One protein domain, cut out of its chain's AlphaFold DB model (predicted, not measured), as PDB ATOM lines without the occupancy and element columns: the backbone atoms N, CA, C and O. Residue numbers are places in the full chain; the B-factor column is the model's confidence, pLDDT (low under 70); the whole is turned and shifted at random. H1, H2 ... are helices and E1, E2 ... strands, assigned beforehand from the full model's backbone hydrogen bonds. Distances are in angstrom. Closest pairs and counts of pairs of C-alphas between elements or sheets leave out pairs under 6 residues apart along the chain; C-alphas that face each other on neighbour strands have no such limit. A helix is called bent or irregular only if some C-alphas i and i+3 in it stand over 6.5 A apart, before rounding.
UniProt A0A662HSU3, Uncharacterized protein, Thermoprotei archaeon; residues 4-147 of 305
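Overview. This is residues 4 to 147 of the 305 residues of an uncharacterized protein of Thermoprotei archaeon (UniProt A0A662HSU3). Two five-stranded sheets lie face to face as a sandwich, wound as a jelly roll, one long hairpin laid over both sheets, and two helices cover the outside of one of them. H1 lies over the middle of that sheet, on E10 and E5, and H2 toward its edge E8, while a long unnamed stretch, residues 108 to 133, runs past the edge strands E2 and E1 before it reaches H2. The printed part has 144 residues with two named helices and ten named strands, in the order E1 E2 H1 E3 E4 E5 E6 E7 E8 E9 E10 H2. The sheets E1 E4 E9 E6 E7 and E2 E3 E10 E5 E8 are antiparallel throughout, and the class is mixed, helices and strands. The whole is compact and rounded, with a radius of gyration of the C-alphas of 13.5 A and spans of 35 by 30 by 28 A.

Arrangement. One sheet runs E1 (residues 4 to 8), E4 (53 to 58), E9 (92 to 97), E6 (70 to 74), E7 (77 to 79). N 6 and O 55 of E1 and E4 are 2.9 A apart, N 54 and O 95 of E4 and E9 2.9 A, N 73 and O 94 of E6 and E9 2.8 A, and N 74 and O 77 of the hairpin E6 and E7 2.9 A, each within hydrogen-bond range. The other sheet, strongly twisted, runs E2 (11 to 14), E3 (46 to 50), E10 (102 to 107), E5 (62 to 68), E8 (83 to 87). Within range there are N 12 and O 48 of E2 and E3, 2.9 A, N 47 and O 105 of E3 and E10, 2.9 A, N 65 and O 106 of E10 and E5, 2.8 A, and N 64 and O 85 of E5 and E8, 3.0 A. The parts of the two sheets that face each other are 9.0 A centre to centre, their best planes 11 degrees apart. The jelly roll nests E3 with E10, E4 with E9, E5 with E8 and E6 with E7. H1 (28 to 37) and H2 (134 to 143) are on the same face of the second sheet, two layers with helices on one face. H1, at a height over the sheet of 7.6 A, lies over E10 and, only just, over E5, on which 3 of its 10 C-alphas fall; the closest C-alphas of H1 and E10 are those of Tyr 31 and Tyr 104, 5.8 A apart. H2 lies over E5 and E8 at a height of 9.3 A, and the closest C-alphas of H2 and E8 are those of Thr 84 and Leu 141, 7.0 A apart. H1 and H2 are only just apart, their closest C-alphas 8.1 A from each other. Every O i to N i+4 pair of H1 is within hydrogen-bond range; in H2 3 of 6 are, beside 5 of 7 O i to N i+3 pairs.

Along the chain. E1 begins at C-alpha 4, (-36.501, 3.604, 8.603). H1 is 14.3 A long from first to last C-alpha, E5 20.8 A, E10 17.1 A, E9 16.7 A and E4 16.2 A. H2, 14.6 A, is irregular, with C-alphas 139 and 142 7.8 A apart, and ends at C-alpha 143, (-31.641, 2.621, 34.612).

Size, cuts and confidence. The two C-alphas farthest apart are those of Leu 20 and Gln 90, 38.9 A. The printed part has no cut. The links E2 to H1, 13 residues, and E10 to H2, 26 residues, are long. Mean pLDDT of the printed part is 94.5, and no printed residue is under 70.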
ATOM      1  N   GLU A   4     -35.574   3.657   9.732       96.94
ATOM      2  CA  GLU A   4     -36.501   3.604   8.603       96.94
ATOM      3  C   GLU A   4     -37.522   2.485   8.811       96.94
ATOM      4  O   GLU A   4     -37.167   1.364   9.165       96.94
ATOM      5  N   VAL A   5     -38.802   2.790   8.609       98.00
ATOM      6  CA  VAL A   5     -39.882   1.804   8.675       98.00
ATOM      7  C   VAL A   5     -39.819   0.920   7.436       98.00
ATOM      8  O   VAL A   5     -40.022   1.402   6.322       98.00
ATOM      9  N   THR A   6     -39.594  -0.377   7.618       97.94
ATOM     10  CA  THR A   6     -39.573  -1.360   6.525       97.94
ATOM     11  C   THR A   6     -40.931  -2.035   6.340       97.94
ATOM     12  O   THR A   6     -41.283  -2.386   5.216       97.94
ATOM     13  N   ASP A   7     -41.731  -2.143   7.403       97.94
ATOM     14  CA  ASP A   7     -43.100  -2.664   7.377       97.94
ATOM     15  C   ASP A   7     -43.898  -2.125   8.574       97.94
ATOM     16  O   ASP A   7     -43.338  -1.902   9.649       97.94
ATOM     17  N   ALA A   8     -45.198  -1.899   8.404       97.62
ATOM     18  CA  ALA A   8     -46.053  -1.381   9.466       97.62
ATOM     19  C   ALA A   8     -47.514  -1.794   9.277       97.62
ATOM     20  O   ALA A   8     -48.134  -1.521   8.250       97.62
ATOM     21  N   GLU A   9     -48.085  -2.372  10.329       96.38
ATOM     22  CA  GLU A   9     -49.492  -2.730  10.435       96.38
ATOM     23  C   GLU A   9     -50.037  -2.207  11.768       96.38
ATOM     24  O   GLU A   9     -49.501  -2.517  12.833       96.38
ATOM     25  N   ASN A  10     -51.120  -1.422  11.724       94.12
ATOM     26  CA  ASN A  10     -51.770  -0.843  12.909       94.12
ATOM     27  C   ASN A  10     -50.818  -0.035  13.818       94.12
ATOM     28  O   ASN A  10     -50.944  -0.067  15.045       94.12
ATOM     29  N   ALA A  11     -49.865   0.680  13.212       96.56
ATOM     30  CA  ALA A  11     -48.903   1.539  13.892       96.56
ATOM     31  C   ALA A  11     -49.228   3.017  13.637       96.56
ATOM     32  O   ALA A  11     -49.188   3.483  12.496       96.56
ATOM     33  N   LEU A  12     -49.533   3.760  14.700       95.44
ATOM     34  CA  LEU A  12     -49.896   5.176  14.633       95.44
ATOM     35  C   LEU A  12     -48.967   6.004  15.512       95.44
ATOM     36  O   LEU A  12     -48.673   5.619  16.640       95.44
ATOM     37  N   VAL A  13     -48.549   7.173  15.045       96.88
ATOM     38  CA  VAL A  13     -47.862   8.141  15.904       96.88
ATOM     39  C   VAL A  13     -48.908   8.951  16.655       96.88
ATOM     40  O   VAL A  13     -49.726   9.649  16.060       96.88
ATOM     41  N   ILE A  14     -48.875   8.882  17.980       95.25
ATOM     42  CA  ILE A  14     -49.850   9.538  18.844       95.25
ATOM     43  C   ILE A  14     -49.179  10.422  19.884       95.25
ATOM     44  O   ILE A  14     -48.010  10.247  20.235       95.25
ATOM     45  N   LYS A  15     -49.949  11.369  20.419       94.62
ATOM     46  CA  LYS A  15     -49.472  12.323  21.413       94.62
ATOM     47  C   LYS A  15     -50.569  12.694  22.403       94.62
ATOM     48  O   LYS A  15     -51.684  13.045  22.009       94.62
ATOM     49  N   ALA A  16     -50.238  12.665  23.691       92.19
ATOM     50  CA  ALA A  16     -51.108  13.195  24.732       92.19
ATOM     51  C   ALA A  16     -51.140  14.725  24.641       92.19
ATOM     52  O   ALA A  16     -50.101  15.362  24.460       92.19
ATOM     53  N   ARG A  17     -52.299  15.348  24.880       86.00
ATOM     54  CA  ARG A  17     -52.332  16.805  25.097       86.00
ATOM     55  C   ARG A  17     -51.699  17.158  26.445       86.00
ATOM     56  O   ARG A  17     -51.016  18.170  26.574       86.00
ATOM     57  N   GLY A  18     -51.891  16.290  27.432       83.94
ATOM     58  CA  GLY A  18     -51.263  16.350  28.746       83.94
ATOM     59  C   GLY A  18     -51.645  15.129  29.576       83.94
ATOM     60  O   GLY A  18     -52.413  14.284  29.131       83.94
ATOM     61  N   LEU A  19     -51.154  15.042  30.811       77.81
ATOM     62  CA  LEU A  19     -51.443  13.890  31.674       77.81
ATOM     63  C   LEU A  19     -52.931  13.771  32.070       77.81
ATOM     64  O   LEU A  19     -53.390  12.683  32.403       77.81
ATOM     65  N   LEU A  20     -53.681  14.876  32.002       73.94
ATOM     66  CA  LEU A  20     -55.128  14.917  32.252       73.94
ATOM     67  C   LEU A  20     -55.980  14.838  30.971       73.94
ATOM     68  O   LEU A  20     -57.193  14.720  31.072       73.94
ATOM     69  N   SER A  21     -55.374  14.901  29.779       81.88
ATOM     70  CA  SER A  21     -56.080  14.778  28.492       81.88
ATOM     71  C   SER A  21     -55.315  13.808  27.597       81.88
ATOM     72  O   SER A  21     -54.335  14.157  26.922       81.88
ATOM     73  N   ARG A  22     -55.774  12.553  27.649       86.19
ATOM     74  CA  ARG A  22     -55.175  11.407  26.957       86.19
ATOM     75  C   ARG A  22     -55.443  11.397  25.450       86.19
ATOM     76  O   ARG A  22     -54.746  10.682  24.735       86.19
ATOM     77  N   ARG A  23     -56.431  12.167  24.968       84.06
ATOM     78  CA  ARG A  23     -56.948  12.080  23.592       84.06
ATOM     79  C   ARG A  23     -57.242  10.616  23.219       84.06
ATOM     80  O   ARG A  23     -58.002   9.952  23.914       84.06
ATOM     81  N   ASN A  24     -56.571  10.101  22.191       83.88
ATOM     82  CA  ASN A  24     -56.814   8.783  21.605       83.88
ATOM     83  C   ASN A  24     -55.842   7.701  22.114       83.88
ATOM     84  O   ASN A  24     -55.840   6.592  21.587       83.88
ATOM     85  N   ILE A  25     -54.994   8.009  23.107       92.62
ATOM     86  CA  ILE A  25     -54.069   7.027  23.690       92.62
ATOM     87  C   ILE A  25     -54.874   5.948  24.411       92.62
ATOM     88  O   ILE A  25     -55.653   6.272  25.310       92.62
ATOM     89  N   LEU A  26     -54.648   4.674  24.094       93.19
ATOM     90  CA  LEU A  26     -55.400   3.551  24.671       93.19
ATOM     91  C   LEU A  26     -54.943   3.147  26.078       93.19
ATOM     92  O   LEU A  26     -55.772   2.840  26.931       93.19
ATOM     93  N   ASP A  27     -53.647   3.221  26.354       94.81
ATOM     94  CA  ASP A  27     -53.024   2.940  27.647       94.81
ATOM     95  C   ASP A  27     -52.010   4.051  27.973       94.81
ATOM     96  O   ASP A  27     -50.854   4.045  27.537       94.81
ATOM     97  N   LEU A  28     -52.475   5.045  28.735       95.44
ATOM     98  CA  LEU A  28     -51.716   6.252  29.041       95.44
ATOM     99  C   LEU A  28     -50.511   5.935  29.925       95.44
ATOM    100  O   LEU A  28     -49.469   6.568  29.775       95.44
ATOM    101  N   TYR A  29     -50.623   4.969  30.838       96.31
ATOM    102  CA  TYR A  29     -49.517   4.600  31.716       96.31
ATOM    103  C   TYR A  29     -48.346   4.053  30.902       96.31
ATOM    104  O   TYR A  29     -47.210   4.487  31.091       96.31
ATOM    105  N   SER A  30     -48.624   3.125  29.982       97.38
ATOM    106  CA  SER A  30     -47.604   2.533  29.115       97.38
ATOM    107  C   SER A  30     -46.996   3.584  28.180       97.38
ATOM    108  O   SER A  30     -45.773   3.646  28.062       97.38
ATOM    109  N   TYR A  31     -47.811   4.474  27.606       97.88
ATOM    110  CA  TYR A  31     -47.342   5.609  26.801       97.88
ATOM    111  C   TYR A  31     -46.415   6.560  27.580       97.88
ATOM    112  O   TYR A  31     -45.343   6.933  27.107       97.88
ATOM    113  N   VAL A  32     -46.788   6.954  28.802       97.62
ATOM    114  CA  VAL A  32     -45.938   7.836  29.620       97.62
ATOM    115  C   VAL A  32     -44.655   7.111  30.027       97.62
ATOM    116  O   VAL A  32     -43.580   7.710  30.037       97.62
ATOM    117  N   ALA A  33     -44.752   5.819  30.334       98.25
ATOM    118  CA  ALA A  33     -43.604   5.000  30.673       98.25
ATOM    119  C   ALA A  33     -42.586   4.908  29.528       98.25
ATOM    120  O   ALA A  33     -41.396   5.037  29.807       98.25
ATOM    121  N   SER A  34     -43.021   4.737  28.269       98.06
ATOM    122  CA  SER A  34     -42.099   4.688  27.120       98.06
ATOM    123  C   SER A  34     -41.393   6.026  26.920       98.06
ATOM    124  O   SER A  34     -40.188   6.058  26.691       98.06
ATOM    125  N   ASN A  35     -42.106   7.142  27.095       98.19
ATOM    126  CA  ASN A  35     -41.501   8.475  27.089       98.19
ATOM    127  C   ASN A  35     -40.435   8.632  28.185       98.19
ATOM    128  O   ASN A  35     -39.337   9.102  27.898       98.19
ATOM    129  N   LEU A  36     -40.728   8.205  29.418       98.19
ATOM    130  CA  LEU A  36     -39.799   8.305  30.548       98.19
ATOM    131  C   LEU A  36     -38.501   7.523  30.318       98.19
ATOM    132  O   LEU A  36     -37.418   8.079  30.484       98.19
ATOM    133  N   ILE A  37     -38.598   6.249  29.926       98.25
ATOM    134  CA  ILE A  37     -37.410   5.406  29.712       98.25
ATOM    135  C   ILE A  37     -36.647   5.777  28.429       98.25
ATOM    136  O   ILE A  37     -35.471   5.450  28.310       98.25
ATOM    137  N   SER A  38     -37.262   6.526  27.507       97.62
ATOM    138  CA  SER A  38     -36.588   7.157  26.360       97.62
ATOM    139  C   SER A  38     -36.047   8.564  26.635       97.62
ATOM    140  O   SER A  38     -35.611   9.225  25.698       97.62
ATOM    141  N   LEU A  39     -36.072   9.050  27.884       97.44
ATOM    142  CA  LEU A  39     -35.599  10.398  28.250       97.44
ATOM    143  C   LEU A  39     -36.363  11.538  27.548       97.44
ATOM    144  O   LEU A  39     -35.855  12.649  27.386       97.44
ATOM    145  N   ASN A  40     -37.602  11.271  27.139       97.25
ATOM    146  CA  ASN A  40     -38.466  12.225  26.464       97.25
ATOM    147  C   ASN A  40     -39.405  12.923  27.458       97.25
ATOM    148  O   ASN A  40     -39.646  12.461  28.575       97.25
ATOM    149  N   ASN A  41     -39.993  14.044  27.031       95.31
ATOM    150  CA  ASN A  41     -41.078  14.665  27.787       95.31
ATOM    151  C   ASN A  41     -42.265  13.692  27.887       95.31
ATOM    152  O   ASN A  41     -42.545  12.948  26.951       95.31
ATOM    153  N   LEU A  42     -43.016  13.745  28.991       95.00
ATOM    154  CA  LEU A  42     -44.101  12.787  29.276       95.00
ATOM    155  C   LEU A  42     -45.196  12.733  28.199       95.00
ATOM    156  O   LEU A  42     -45.896  11.731  28.083       95.00
ATOM    157  N   ASN A  43     -45.370  13.825  27.456       94.38
ATOM    158  CA  ASN A  43     -46.346  13.990  26.385       94.38
ATOM    159  C   ASN A  43     -45.692  14.113  24.997       94.38
ATOM    160  O   ASN A  43     -46.316  14.634  24.072       94.38
ATOM    161  N   SER A  44     -44.434  13.694  24.843       95.69
ATOM    162  CA  SER A  44     -43.799  13.613  23.527       95.69
ATOM    163  C   SER A  44     -44.514  12.580  22.646       95.69
ATOM    164  O   SER A  44     -45.065  11.607  23.173       95.69
ATOM    165  N   PRO A  45     -44.532  12.760  21.314       96.81
ATOM    166  CA  PRO A  45     -45.090  11.759  20.418       96.81
ATOM    167  C   PRO A  45     -44.428  10.390  20.617       96.81
ATOM    168  O   PRO A  45     -43.229  10.301  20.883       96.81
ATOM    169  N   ALA A  46     -45.222   9.332  20.489       97.62
ATOM    170  CA  ALA A  46     -44.770   7.947  20.532       97.62
ATOM    171  C   ALA A  46     -45.557   7.128  19.509       97.62
ATOM    172  O   ALA A  46     -46.645   7.524  19.090       97.62
ATOM    173  N   ILE A  47     -45.022   5.978  19.120       98.12
ATOM    174  CA  ILE A  47     -45.705   5.056  18.216       98.12
ATOM    175  C   ILE A  47     -46.577   4.127  19.065       98.12
ATOM    176  O   ILE A  47     -46.067   3.440  19.945       98.12
ATOM    177  N   GLU A  48     -47.882   4.100  18.813       97.69
ATOM    178  CA  GLU A  48     -48.828   3.135  19.372       97.69
ATOM    179  C   GLU A  48     -49.102   2.040  18.341       97.69
ATOM    180  O   GLU A  48     -49.612   2.298  17.252       97.69
ATOM    181  N   LEU A  49     -48.753   0.808  18.705       96.56
ATOM    182  CA  LEU A  49     -48.972  -0.388  17.905       96.56
ATOM    183  C   LEU A  49     -50.173  -1.153  18.464       96.56
ATOM    184  O   LEU A  49     -50.106  -1.665  19.584       96.56
ATOM    185  N   ARG A  50     -51.264  -1.238  17.696       94.19
ATOM    186  CA  ARG A  50     -52.540  -1.843  18.119       94.19
ATOM    187  C   ARG A  50     -52.699  -3.250  17.541       94.19
ATOM    188  O   ARG A  50     -53.236  -3.418  16.452       94.19
ATOM    189  N   GLY A  51     -52.200  -4.266  18.246       91.81
ATOM    190  CA  GLY A  51     -52.306  -5.672  17.831       91.81
ATOM    191  C   GLY A  51     -51.651  -6.025  16.487       91.81
ATOM    192  O   GLY A  51     -51.971  -7.073  15.936       91.81
ATOM    193  N   GLY A  52     -50.781  -5.159  15.958       94.00
ATOM    194  CA  GLY A  52     -50.090  -5.346  14.681       94.00
ATOM    195  C   GLY A  52     -48.585  -5.570  14.826       94.00
ATOM    196  O   GLY A  52     -48.084  -5.965  15.888       94.00
ATOM    197  N   ILE A  53     -47.864  -5.286  13.742       96.69
ATOM    198  CA  ILE A  53     -46.410  -5.414  13.625       96.69
ATOM    199  C   ILE A  53     -45.787  -4.102  13.145       96.69
ATOM    200  O   ILE A  53     -46.350  -3.391  12.318       96.69
ATOM    201  N   LEU A  54     -44.605  -3.787  13.660       98.06
ATOM    202  CA  LEU A  54     -43.751  -2.721  13.156       98.06
ATOM    203  C   LEU A  54     -42.366  -3.307  12.901       98.06
ATOM    204  O   LEU A  54     -41.787  -3.909  13.807       98.06
ATOM    205  N   ARG A  55     -41.846  -3.133  11.687       98.25
ATOM    206  CA  ARG A  55     -40.460  -3.447  11.342       98.25
ATOM    207  C   ARG A  55     -39.705  -2.168  11.039       98.25
ATOM    208  O   ARG A  55     -40.189  -1.314  10.289       98.25
ATOM    209  N   LEU A  56     -38.537  -2.038  11.643       98.06
ATOM    210  CA  LEU A  56     -37.640  -0.909  11.481       98.06
ATOM    211  C   LEU A  56     -36.263  -1.438  11.104       98.06
ATOM    212  O   LEU A  56     -35.814  -2.430  11.665       98.06
ATOM    213  N   GLN A  57     -35.573  -0.725  10.226       97.88
ATOM    214  CA  GLN A  57     -34.138  -0.868  10.053       97.88
ATOM    215  C   GLN A  57     -33.444   0.308  10.733       97.88
ATOM    216  O   GLN A  57     -33.796   1.468  10.484       97.88
ATOM    217  N   ALA A  58     -32.460   0.025  11.580       97.19
ATOM    218  CA  ALA A  58     -31.582   1.053  12.113       97.19
ATOM    219  C   ALA A  58     -30.621   1.535  11.014       97.19
ATOM    220  O   ALA A  58     -29.900   0.754  10.399       97.19
ATOM    221  N   LEU A  59     -30.620   2.833  10.730       96.00
ATOM    222  CA  LEU A  59     -29.716   3.453   9.756       96.00
ATOM    223  C   LEU A  59     -28.421   3.955  10.407       96.00
ATOM    224  O   LEU A  59     -27.426   4.159   9.716       96.00
ATOM    225  N   ASP A  60     -28.460   4.183  11.717       94.38
ATOM    226  CA  ASP A  60     -27.365   4.684  12.541       94.38
ATOM    227  C   ASP A  60     -27.482   4.069  13.944       94.38
ATOM    228  O   ASP A  60     -28.479   3.409  14.249       94.38
ATOM    229  N   GLU A  61     -26.490   4.298  14.799       94.69
ATOM    230  CA  GLU A  61     -26.599   3.958  16.215       94.69
ATOM    231  C   GLU A  61     -27.750   4.736  16.870       94.69
ATOM    232  O   GLU A  61     -27.946   5.930  16.619       94.69
ATOM    233  N   GLY A  62     -28.511   4.066  17.733       95.19
ATOM    234  CA  GLY A  62     -29.604   4.699  18.453       95.19
ATOM    235  C   GLY A  62     -30.125   3.869  19.613       95.19
ATOM    236  O   GLY A  62     -29.563   2.846  20.002       95.19
ATOM    237  N   PHE A  63     -31.243   4.321  20.174       96.75
ATOM    238  CA  PHE A  63     -31.887   3.659  21.301       96.75
ATOM    239  C   PHE A  63     -33.393   3.624  21.097       96.75
ATOM    240  O   PHE A  63     -34.023   4.663  20.879       96.75
ATOM    241  N   ILE A  64     -33.972   2.435  21.226       96.75
ATOM    242  CA  ILE A  64     -35.408   2.199  21.107       96.75
ATOM    243  C   ILE A  64     -35.955   1.716  22.446       96.75
ATOM    244  O   ILE A  64     -35.338   0.904  23.132       96.75
ATOM    245  N   SER A  65     -37.110   2.230  22.844       96.94
ATOM    246  CA  SER A  65     -37.828   1.758  24.019       96.94
ATOM    247  C   SER A  65     -39.151   1.133  23.645       96.94
ATOM    248  O   SER A  65     -39.783   1.499  22.651       96.94
ATOM    249  N   ILE A  66     -39.574   0.190  24.480       97.12
ATOM    250  CA  ILE A  66     -40.848  -0.491  24.331       97.12
ATOM    251  C   ILE A  66     -41.539  -0.656  25.683       97.12
ATOM    252  O   ILE A  66     -40.932  -1.082  26.666       97.12
ATOM    253  N   THR A  67     -42.835  -0.368  25.734       97.62
ATOM    254  CA  THR A  67     -43.718  -0.645  26.879       97.62
ATOM    255  C   THR A  67     -45.056  -1.219  26.402       97.62
ATOM    256  O   THR A  67     -45.310  -1.353  25.203       97.62
ATOM    257  N   GLY A  68     -45.934  -1.574  27.343       95.19
ATOM    258  CA  GLY A  68     -47.210  -2.220  27.039       95.19
ATOM    259  C   GLY A  68     -47.062  -3.720  26.775       95.19
ATOM    260  O   GLY A  68     -46.167  -4.377  27.313       95.19
ATOM    261  N   TYR A  69     -47.976  -4.270  25.977       91.69
ATOM    262  CA  TYR A  69     -48.090  -5.703  25.696       91.69
ATOM    263  C   TYR A  69     -47.581  -6.009  24.296       91.69
ATOM    264  O   TYR A  69     -48.345  -6.213  23.351       91.69
ATOM    265  N   GLY A  70     -46.262  -6.050  24.182       90.50
ATOM    266  CA  GLY A  70     -45.578  -6.481  22.978       90.50
ATOM    267  C   GLY A  70     -44.219  -7.082  23.286       90.50
ATOM    268  O   GLY A  70     -43.733  -7.001  24.417       90.50
ATOM    269  N   ASN A  71     -43.635  -7.677  22.254       92.12
ATOM    270  CA  ASN A  71     -42.271  -8.180  22.254       92.12
ATOM    271  C   ASN A  71     -41.471  -7.425  21.198       92.12
ATOM    272  O   ASN A  71     -42.023  -7.019  20.171       92.12
ATOM    273  N   ILE A  72     -40.179  -7.283  21.454       95.38
ATOM    274  CA  ILE A  72     -39.212  -6.702  20.534       95.38
ATOM    275  C   ILE A  72     -38.165  -7.763  20.198       95.38
ATOM    276  O   ILE A  72     -37.733  -8.528  21.062       95.38
ATOM    277  N   ILE A  73     -37.818  -7.838  18.924       96.81
ATOM    278  CA  ILE A  73     -36.811  -8.737  18.379       96.81
ATOM    279  C   ILE A  73     -35.810  -7.851  17.647       96.81
ATOM    280  O   ILE A  73     -36.238  -7.029  16.840       96.81
ATOM    281  N   VAL A  74     -34.520  -8.001  17.926       96.50
ATOM    282  CA  VAL A  74     -33.450  -7.314  17.189       96.50
ATOM    283  C   VAL A  74     -32.501  -8.378  16.665       96.50
ATOM    284  O   VAL A  74     -31.995  -9.167  17.458       96.50
ATOM    285  N   ASN A  75     -32.307  -8.446  15.346       95.00
ATOM    286  CA  ASN A  75     -31.468  -9.463  14.694       95.00
ATOM    287  C   ASN A  75     -31.742 -10.893  15.210       95.00
ATOM    288  O   ASN A  75     -30.829 -11.614  15.598       95.00
ATOM    289  N   GLU A  76     -33.020 -11.285  15.249       93.38
ATOM    290  CA  GLU A  76     -33.507 -12.590  15.743       93.38
ATOM    291  C   GLU A  76     -33.423 -12.820  17.268       93.38
ATOM    292  O   GLU A  76     -34.039 -13.763  17.774       93.38
ATOM    293  N   GLU A  77     -32.769 -11.942  18.033       94.62
ATOM    294  CA  GLU A  77     -32.728 -12.019  19.495       94.62
ATOM    295  C   GLU A  77     -33.965 -11.363  20.123       94.62
ATOM    296  O   GLU A  77     -34.332 -10.232  19.805       94.62
ATOM    297  N   ILE A  78     -34.628 -12.077  21.037       92.94
ATOM    298  CA  ILE A  78     -35.803 -11.572  21.755       92.94
ATOM    299  C   ILE A  78     -35.343 -10.779  22.976       92.94
ATOM    300  O   ILE A  78     -34.763 -11.341  23.905       92.94
ATOM    301  N   TYR A  79     -35.708  -9.500  23.026       91.81
ATOM    302  CA  TYR A  79     -35.460  -8.649  24.186       91.81
ATOM    303  C   TYR A  79     -36.689  -8.578  25.098       91.81
ATOM    304  O   TYR A  79     -37.836  -8.786  24.690       91.81
ATOM    305  N   GLY A  80     -36.439  -8.264  26.371       85.56
ATOM    306  CA  GLY A  80     -37.502  -7.961  27.325       85.56
ATOM    307  C   GLY A  80     -38.303  -6.718  26.922       85.56
ATOM    308  O   GLY A  80     -37.859  -5.891  26.131       85.56
ATOM    309  N   ASN A  81     -39.490  -6.563  27.505       90.44
ATOM    310  CA  ASN A  81     -40.293  -5.348  27.381       90.44
ATOM    311  C   ASN A  81     -40.110  -4.426  28.599       90.44
ATOM    312  O   ASN A  81     -39.538  -4.822  29.617       90.44
ATOM    313  N   TRP A  82     -40.640  -3.203  28.513       96.81
ATOM    314  CA  TRP A  82     -40.531  -2.167  29.548       96.81
ATOM    315  C   TRP A  82     -39.097  -1.688  29.803       96.81
ATOM    316  O   TRP A  82     -38.732  -1.373  30.941       96.81
ATOM    317  N   ILE A  83     -38.301  -1.635  28.737       96.38
ATOM    318  CA  ILE A  83     -36.883  -1.273  28.743       96.38
ATOM    319  C   ILE A  83     -36.544  -0.426  27.513       96.38
ATOM    320  O   ILE A  83     -37.269  -0.451  26.514       96.38
ATOM    321  N   THR A  84     -35.425   0.283  27.594       97.75
ATOM    322  CA  THR A  84     -34.724   0.872  26.452       97.75
ATOM    323  C   THR A  84     -33.546  -0.020  26.079       97.75
ATOM    324  O   THR A  84     -32.798  -0.451  26.958       97.75
ATOM    325  N   ILE A  85     -33.381  -0.291  24.787       96.00
ATOM    326  CA  ILE A  85     -32.290  -1.095  24.240       96.00
ATOM    327  C   ILE A  85     -31.478  -0.271  23.231       96.00
ATOM    328  O   ILE A  85     -32.058   0.556  22.518       96.00
ATOM    329  N   PRO A  86     -30.151  -0.462  23.181       96.00
ATOM    330  CA  PRO A  86     -29.317   0.094  22.132       96.00
ATOM    331  C   PRO A  86     -29.504  -0.722  20.852       96.00
ATOM    332  O   PRO A  86     -29.777  -1.921  20.910       96.00
ATOM    333  N   VAL A  87     -29.341  -0.065  19.712       96.06
ATOM    334  CA  VAL A  87     -29.363  -0.687  18.384       96.06
ATOM    335  C   VAL A  87     -28.252  -0.084  17.536       96.06
ATOM    336  O   VAL A  87     -27.951   1.109  17.644       96.06
ATOM    337  N   GLY A  88     -27.616  -0.923  16.731       95.38
ATOM    338  CA  GLY A  88     -26.539  -0.555  15.828       95.38
ATOM    339  C   GLY A  88     -27.022  -0.331  14.394       95.38
ATOM    340  O   GLY A  88     -28.120  -0.750  14.025       95.38
ATOM    341  N   PRO A  89     -26.194   0.299  13.543       96.00
ATOM    342  CA  PRO A  89     -26.491   0.426  12.123       96.00
ATOM    343  C   PRO A  89     -26.758  -0.941  11.479       96.00
ATOM    344  O   PRO A  89     -25.997  -1.882  11.682       96.00
ATOM    345  N   GLN A  90     -27.781  -1.001  10.626       95.44
ATOM    346  CA  GLN A  90     -28.288  -2.184   9.917       95.44
ATOM    347  C   GLN A  90     -29.068  -3.200  10.761       95.44
ATOM    348  O   GLN A  90     -29.554  -4.170  10.181       95.44
ATOM    349  N   ASP A  91     -29.256  -2.970  12.062       97.56
ATOM    350  CA  ASP A  91     -30.094  -3.848  12.882       97.56
ATOM    351  C   ASP A  91     -31.533  -3.903  12.343       97.56
ATOM    352  O   ASP A  91     -32.163  -2.864  12.106       97.56
ATOM    353  N   ASP A  92     -32.055  -5.121  12.177       97.62
ATOM    354  CA  ASP A  92     -33.467  -5.370  11.876       97.62
ATOM    355  C   ASP A  92     -34.245  -5.507  13.183       97.62
ATOM    356  O   ASP A  92     -33.978  -6.387  14.008       97.62
ATOM    357  N   ILE A  93     -35.209  -4.614  13.377       97.94
ATOM    358  CA  ILE A  93     -35.968  -4.475  14.614       97.94
ATOM    359  C   ILE A  93     -37.424  -4.792  14.315       97.94
ATOM    360  O   ILE A  93     -38.094  -4.087  13.562       97.94
ATOM    361  N   ILE A  94     -37.953  -5.817  14.973       98.00
ATOM    362  CA  ILE A  94     -39.341  -6.242  14.834       98.00
ATOM    363  C   ILE A  94     -40.045  -6.071  16.172       98.00
ATOM    364  O   ILE A  94     -39.722  -6.739  17.154       98.00
ATOM    365  N   VAL A  95     -41.077  -5.235  16.197       97.31
ATOM    366  CA  VAL A  95     -41.976  -5.092  17.341       97.31
ATOM    367  C   VAL A  95     -43.331  -5.694  17.003       97.31
ATOM    368  O   VAL A  95     -43.932  -5.375  15.980       97.31
ATOM    369  N   ARG A  96     -43.828  -6.572  17.876       95.94
ATOM    370  CA  ARG A  96     -45.151  -7.200  17.746       95.94
ATOM    371  C   ARG A  96     -45.987  -6.893  18.970       95.94
ATOM    372  O   ARG A  96     -45.570  -7.202  20.087       95.94
ATOM    373  N   SER A  97     -47.170  -6.329  18.765       94.31
ATOM    374  CA  SER A  97     -48.158  -6.169  19.831       94.31
ATOM    375  C   SER A  97     -48.996  -7.443  19.968       94.31
ATOM    376  O   SER A  97     -49.295  -8.108  18.975       94.31
ATOM    377  N   LYS A  98     -49.384  -7.807  21.195       90.44
ATOM    378  CA  LYS A  98     -50.327  -8.911  21.428       90.44
ATOM    379  C   LYS A  98     -51.649  -8.599  20.701       90.44
ATOM    380  O   LYS A  98     -52.117  -7.461  20.796       90.44
ATOM    381  N   PRO A  99     -52.298  -9.578  20.039       87.44
ATOM    382  CA  PRO A  99     -53.602  -9.364  19.416       87.44
ATOM    383  C   PRO A  99     -54.600  -8.712  20.378       87.44
ATOM    384  O   PRO A  99     -54.723  -9.134  21.530       87.44
ATOM    385  N   ASN A 100     -55.324  -7.700  19.898       84.00
ATOM    386  CA  ASN A 100     -56.286  -6.912  20.679       84.00
ATOM    387  C   ASN A 100     -55.691  -6.172  21.896       84.00
ATOM    388  O   ASN A 100     -56.419  -5.832  22.833       84.00
ATOM    389  N   SER A 101     -54.384  -5.915  21.901       89.44
ATOM    390  CA  SER A 101     -53.714  -5.096  22.909       89.44
ATOM    391  C   SER A 101     -52.895  -3.981  22.262       89.44
ATOM    392  O   SER A 101     -53.000  -3.734  21.060       89.44
ATOM    393  N   VAL A 102     -52.122  -3.270  23.081       94.38
ATOM    394  CA  VAL A 102     -51.312  -2.132  22.653       94.38
ATOM    395  C   VAL A 102     -49.890  -2.226  23.175       94.38
ATOM    396  O   VAL A 102     -49.650  -2.626  24.317       94.38
ATOM    397  N   ALA A 103     -48.945  -1.839  22.328       96.62
ATOM    398  CA  ALA A 103     -47.559  -1.594  22.699       96.62
ATOM    399  C   ALA A 103     -47.176  -0.165  22.307       96.62
ATOM    400  O   ALA A 103     -47.684   0.363  21.317       96.62
ATOM    401  N   TYR A 104     -46.277   0.446  23.075       98.12
ATOM    402  CA  TYR A 104     -45.743   1.768  22.761       98.12
ATOM    403  C   TYR A 104     -44.267   1.665  22.467       98.12
ATOM    404  O   TYR A 104     -43.526   1.085  23.257       98.12
ATOM    405  N   ILE A 105     -43.868   2.262  21.353       97.94
ATOM    406  CA  ILE A 105     -42.492   2.321  20.893       97.94
ATOM    407  C   ILE A 105     -42.060   3.780  20.878       97.94
ATOM    408  O   ILE A 105     -42.810   4.665  20.453       97.94
ATOM    409  N   ASN A 106     -40.852   4.039  21.356       97.06
ATOM    410  CA  ASN A 106     -40.261   5.364  21.303       97.06
ATOM    411  C   ASN A 106     -38.758   5.272  21.057       97.06
ATOM    412  O   ASN A 106     -38.163   4.209  21.197       97.06
ATOM    413  N   ILE A 107     -38.147   6.393  20.695       96.56
ATOM    414  CA  ILE A 107     -36.704   6.507  20.498       96.56
ATOM    415  C   ILE A 107     -36.154   7.566  21.445       96.56
ATOM    416  O   ILE A 107     -36.847   8.541  21.764       96.56
ATOM    417  N   VAL A 108     -34.919   7.390  21.913       96.75
ATOM    418  CA  VAL A 108     -34.228   8.477  22.625       96.75
ATOM    419  C   VAL A 108     -34.083   9.664  21.668       96.75
ATOM    420  O   VAL A 108     -33.931   9.477  20.468       96.75
ATOM    421  N   GLY A 109     -34.272  10.888  22.162       94.50
ATOM    422  CA  GLY A 109     -34.364  12.089  21.318       94.50
ATOM    423  C   GLY A 109     -35.763  12.355  20.736       94.50
ATOM    424  O   GLY A 109     -36.036  13.476  20.303       94.50
ATOM    425  N   GLY A 110     -36.671  11.374  20.802       95.56
ATOM    426  CA  GLY A 110     -38.114  11.519  20.592       95.56
ATOM    427  C   GLY A 110     -38.585  11.503  19.139       95.56
ATOM    428  O   GLY A 110     -37.864  11.903  18.224       95.56
ATOM    429  N   ILE A 111     -39.837  11.083  18.937       95.69
ATOM    430  CA  ILE A 111     -40.494  11.055  17.623       95.69
ATOM    431  C   ILE A 111     -40.904  12.479  17.188       95.69
ATOM    432  O   ILE A 111     -41.474  13.210  18.007       95.69
ATOM    433  N   PRO A 112     -40.658  12.881  15.923       92.38
ATOM    434  CA  PRO A 112     -40.963  14.223  15.435       92.38
ATOM    435  C   PRO A 112     -42.448  14.570  15.531       92.38
ATOM    436  O   PRO A 112     -43.322  13.736  15.291       92.38
ATOM    437  N   THR A 113     -42.748  15.819  15.894       91.94
ATOM    438  CA  THR A 113     -44.138  16.262  16.113       91.94
ATOM    439  C   THR A 113     -44.917  16.374  14.805       91.94
ATOM    440  O   THR A 113     -46.129  16.208  14.807       91.94
ATOM    441  N   GLU A 114     -44.237  16.578  13.680       93.31
ATOM    442  CA  GLU A 114     -44.820  16.559  12.336       93.31
ATOM    443  C   GLU A 114     -45.424  15.203  11.941       93.31
ATOM    444  O   GLU A 114     -46.232  15.151  11.018       93.31
ATOM    445  N   LEU A 115     -45.070  14.119  12.642       94.00
ATOM    446  CA  LEU A 115     -45.681  12.807  12.445       94.00
ATOM    447  C   LEU A 115     -46.919  12.591  13.330       94.00
ATOM    448  O   LEU A 115     -47.557  11.554  13.204       94.00
ATOM    449  N   GLU A 116     -47.283  13.516  14.226       93.25
ATOM    450  CA  GLU A 116     -48.456  13.366  15.102       93.25
ATOM    451  C   GLU A 116     -49.733  13.074  14.293       93.25
ATOM    452  O   GLU A 116     -50.129  13.844  13.421       93.25
ATOM    453  N   GLY A 117     -50.395  11.958  14.607       90.88
ATOM    454  CA  GLY A 117     -51.605  11.492  13.929       90.88
ATOM    455  C   GLY A 117     -51.354  10.668  12.664       90.88
ATOM    456  O   GLY A 117     -52.315  10.162  12.087       90.88
ATOM    457  N   ALA A 118     -50.103  10.502  12.230       93.94
ATOM    458  CA  ALA A 118     -49.780   9.714  11.049       93.94
ATOM    459  C   ALA A 118     -49.856   8.205  11.333       93.94
ATOM    460  O   ALA A 118     -49.300   7.707  12.316       93.94
ATOM    461  N   GLU A 119     -50.485   7.464  10.420       95.38
ATOM    462  CA  GLU A 119     -50.253   6.025  10.280       95.38
ATOM    463  C   GLU A 119     -48.880   5.810   9.635       95.38
ATOM    464  O   GLU A 119     -48.582   6.387   8.583       95.38
ATOM    465  N   LEU A 120     -48.038   4.988  10.262       96.44
ATOM    466  CA  LEU A 120     -46.718   4.675   9.722       96.44
ATOM    467  C   LEU A 120     -46.840   3.758   8.508       96.44
ATOM    468  O   LEU A 120     -47.651   2.835   8.478       96.44
ATOM    469  N   LYS A 121     -45.996   4.010   7.507       95.88
ATOM    470  CA  LYS A 121     -45.920   3.223   6.270       95.88
ATOM    471  C   LYS A 121     -44.471   2.884   5.951       95.88
ATOM    472  O   LYS A 121     -43.563   3.595   6.385       95.88
ATOM    473  N   CYS A 122     -44.265   1.840   5.153       96.94
ATOM    474  CA  CYS A 122     -42.957   1.522   4.582       96.94
ATOM    475  C   CYS A 122     -42.296   2.777   3.968       96.94
ATOM    476  O   CYS A 122     -42.964   3.574   3.305       96.94
ATOM    477  N   GLY A 123     -41.006   2.970   4.238       95.75
ATOM    478  CA  GLY A 123     -40.210   4.126   3.820       95.75
ATOM    479  C   GLY A 123     -40.329   5.352   4.732       95.75
ATOM    480  O   GLY A 123     -39.659   6.361   4.499       95.75
ATOM    481  N   THR A 124     -41.160   5.308   5.781       95.69
ATOM    482  CA  THR A 124     -41.224   6.409   6.754       95.69
ATOM    483  C   THR A 124     -39.914   6.479   7.529       95.69
ATOM    484  O   THR A 124     -39.515   5.517   8.181       95.69
ATOM    485  N   LYS A 125     -39.254   7.637   7.495       93.94
ATOM    486  CA  LYS A 125     -38.013   7.865   8.239       93.94
ATOM    487  C   LYS A 125     -38.312   8.468   9.600       93.94
ATOM    488  O   LYS A 125     -38.959   9.509   9.696       93.94
ATOM    489  N   LEU A 126     -37.798   7.835  10.647       93.88
ATOM    490  CA  LEU A 126     -37.908   8.316  12.016       93.88
ATOM    491  C   LEU A 126     -36.591   8.996  12.383       93.88
ATOM    492  O   LEU A 126     -35.580   8.351  12.669       93.88
ATOM    493  N   LYS A 127     -36.595  10.329  12.323       90.25
ATOM    494  CA  LYS A 127     -35.504  11.159  12.836       90.25
ATOM    495  C   LYS A 127     -35.758  11.483  14.304       90.25
ATOM    496  O   LYS A 127     -36.897  11.659  14.703       90.25
ATOM    497  N   GLU A 128     -34.707  11.623  15.093       90.88
ATOM    498  CA  GLU A 128     -34.825  12.149  16.451       90.88
ATOM    499  C   GLU A 128     -35.233  13.620  16.406       90.88
ATOM    500  O   GLU A 128     -34.725  14.401  15.594       90.88
ATOM    501  N   SER A 129     -36.123  14.013  17.311       90.50
ATOM    502  CA  SER A 129     -36.553  15.407  17.451       90.50
ATOM    503  C   SER A 129     -35.486  16.279  18.108       90.50
ATOM    504  O   SER A 129     -35.489  17.500  17.946       90.50
ATOM    505  N   LYS A 130     -34.603  15.666  18.900       91.19
ATOM    506  CA  LYS A 130     -33.541  16.323  19.660       91.19
ATOM    507  C   LYS A 130     -32.288  15.461  19.638       91.19
ATOM    508  O   LYS A 130     -32.373  14.254  19.833       91.19
ATOM    509  N   SER A 131     -31.138  16.103  19.463       90.75
ATOM    510  CA  SER A 131     -29.835  15.456  19.612       90.75
ATOM    511  C   SER A 131     -29.579  15.064  21.066       90.75
ATOM    512  O   SER A 131     -29.950  15.805  21.980       90.75
ATOM    513  N   TYR A 132     -28.865  13.966  21.271       93.44
ATOM    514  CA  TYR A 132     -28.367  13.518  22.568       93.44
ATOM    515  C   TYR A 132     -26.957  12.932  22.414       93.44
ATOM    516  O   TYR A 132     -26.456  12.789  21.301       93.44
ATOM    517  N   ASN A 133     -26.298  12.638  23.535       94.88
ATOM    518  CA  ASN A 133     -24.971  12.030  23.552       94.88
ATOM    519  C   ASN A 133     -25.083  10.524  23.840       94.88
ATOM    520  O   ASN A 133     -25.508  10.139  24.932       94.88
ATOM    521  N   ASN A 134     -24.668   9.680  22.889       94.75
ATOM    522  CA  ASN A 134     -24.720   8.218  23.024       94.75
ATOM    523  C   ASN A 134     -23.949   7.722  24.255       94.75
ATOM    524  O   ASN A 134     -24.460   6.882  24.993       94.75
ATOM    525  N   GLU A 135     -22.770   8.279  24.545       95.44
ATOM    526  CA  GLU A 135     -21.969   7.883  25.710       95.44
ATOM    527  C   GLU A 135     -22.693   8.166  27.032       95.44
ATOM    528  O   GLU A 135     -22.592   7.391  27.985       95.44
ATOM    529  N   GLU A 136     -23.434   9.273  27.110       95.69
ATOM    530  CA  GLU A 136     -24.232   9.598  28.295       95.69
ATOM    531  C   GLU A 136     -25.407   8.639  28.463       95.69
ATOM    532  O   GLU A 136     -25.687   8.219  29.587       95.69
ATOM    533  N   VAL A 137     -26.059   8.253  27.363       97.00
ATOM    534  CA  VAL A 137     -27.164   7.287  27.388       97.00
ATOM    535  C   VAL A 137     -26.656   5.902  27.792       97.00
ATOM    536  O   VAL A 137     -27.243   5.287  28.681       97.00
ATOM    537  N   TYR A 138     -25.526   5.439  27.247       96.44
ATOM    538  CA  TYR A 138     -24.918   4.163  27.636       96.44
ATOM    539  C   TYR A 138     -24.588   4.090  29.130       96.44
ATOM    540  O   TYR A 138     -24.852   3.066  29.761       96.44
ATOM    541  N   LYS A 139     -24.082   5.179  29.730       95.31
ATOM    542  CA  LYS A 139     -23.790   5.241  31.178       95.31
ATOM    543  C   LYS A 139     -25.020   4.996  32.052       95.31
ATOM    544  O   LYS A 139     -24.879   4.511  33.171       95.31
ATOM    545  N   ILE A 140     -26.211   5.336  31.562       96.94
ATOM    546  CA  ILE A 140     -27.463   5.226  32.321       96.94
ATOM    547  C   ILE A 140     -28.408   4.154  31.780       96.94
ATOM    548  O   ILE A 140     -29.492   3.985  32.328       96.94
ATOM    549  N   LEU A 141     -28.015   3.412  30.744       95.88
ATOM    550  CA  LEU A 141     -28.884   2.483  30.020       95.88
ATOM    551  C   LEU A 141     -29.541   1.448  30.945       95.88
ATOM    552  O   LEU A 141     -30.734   1.179  30.827       95.88
ATOM    553  N   SER A 142     -28.813   0.938  31.945       93.19
ATOM    554  CA  SER A 142     -29.359  -0.004  32.934       93.19
ATOM    555  C   SER A 142     -30.467   0.584  33.819       93.19
ATOM    556  O   SER A 142     -31.215  -0.171  34.443       93.19
ATOM    557  N   ALA A 143     -30.575   1.912  33.906       96.25
ATOM    558  CA  ALA A 143     -31.641   2.621  34.612       96.25
ATOM    559  C   ALA A 143     -32.862   2.916  33.730       96.25
ATOM    560  O   ALA A 143     -33.925   3.238  34.261       96.25
ATOM    561  N   LEU A 144     -32.737   2.790  32.405       97.19
ATOM    562  CA  LEU A 144     -33.795   3.082  31.437       97.19
ATOM    563  C   LEU A 144     -34.763   1.901  31.300       97.19
ATOM    564  O   LEU A 144     -34.943   1.311  30.238       97.19
ATOM    565  N   GLN A 145     -35.384   1.538  32.416       96.50
ATOM    566  CA  GLN A 145     -36.364   0.466  32.499       96.50
ATOM    567  C   GLN A 145     -37.422   0.766  33.553       96.50
ATOM    568  O   GLN A 145     -37.154   1.410  34.569       96.50
ATOM    569  N   VAL A 146     -38.631   0.246  33.351       96.62
ATOM    570  CA  VAL A 146     -39.675   0.313  34.376       96.62
ATOM    571  C   VAL A 146     -39.507  -0.850  35.353       96.62
ATOM    572  O   VAL A 146     -39.512  -2.011  34.915       96.62
ATOM    573  N   PRO A 147     -39.418  -0.590  36.673       92.88
ATOM    574  CA  PRO A 147     -39.341  -1.649  37.672       92.88
ATOM    575  C   PRO A 147     -40.545  -2.591  37.588       92.88
ATOM    576  O   PRO A 147     -41.682  -2.134  37.480       92.88
TER     577      PRO A 147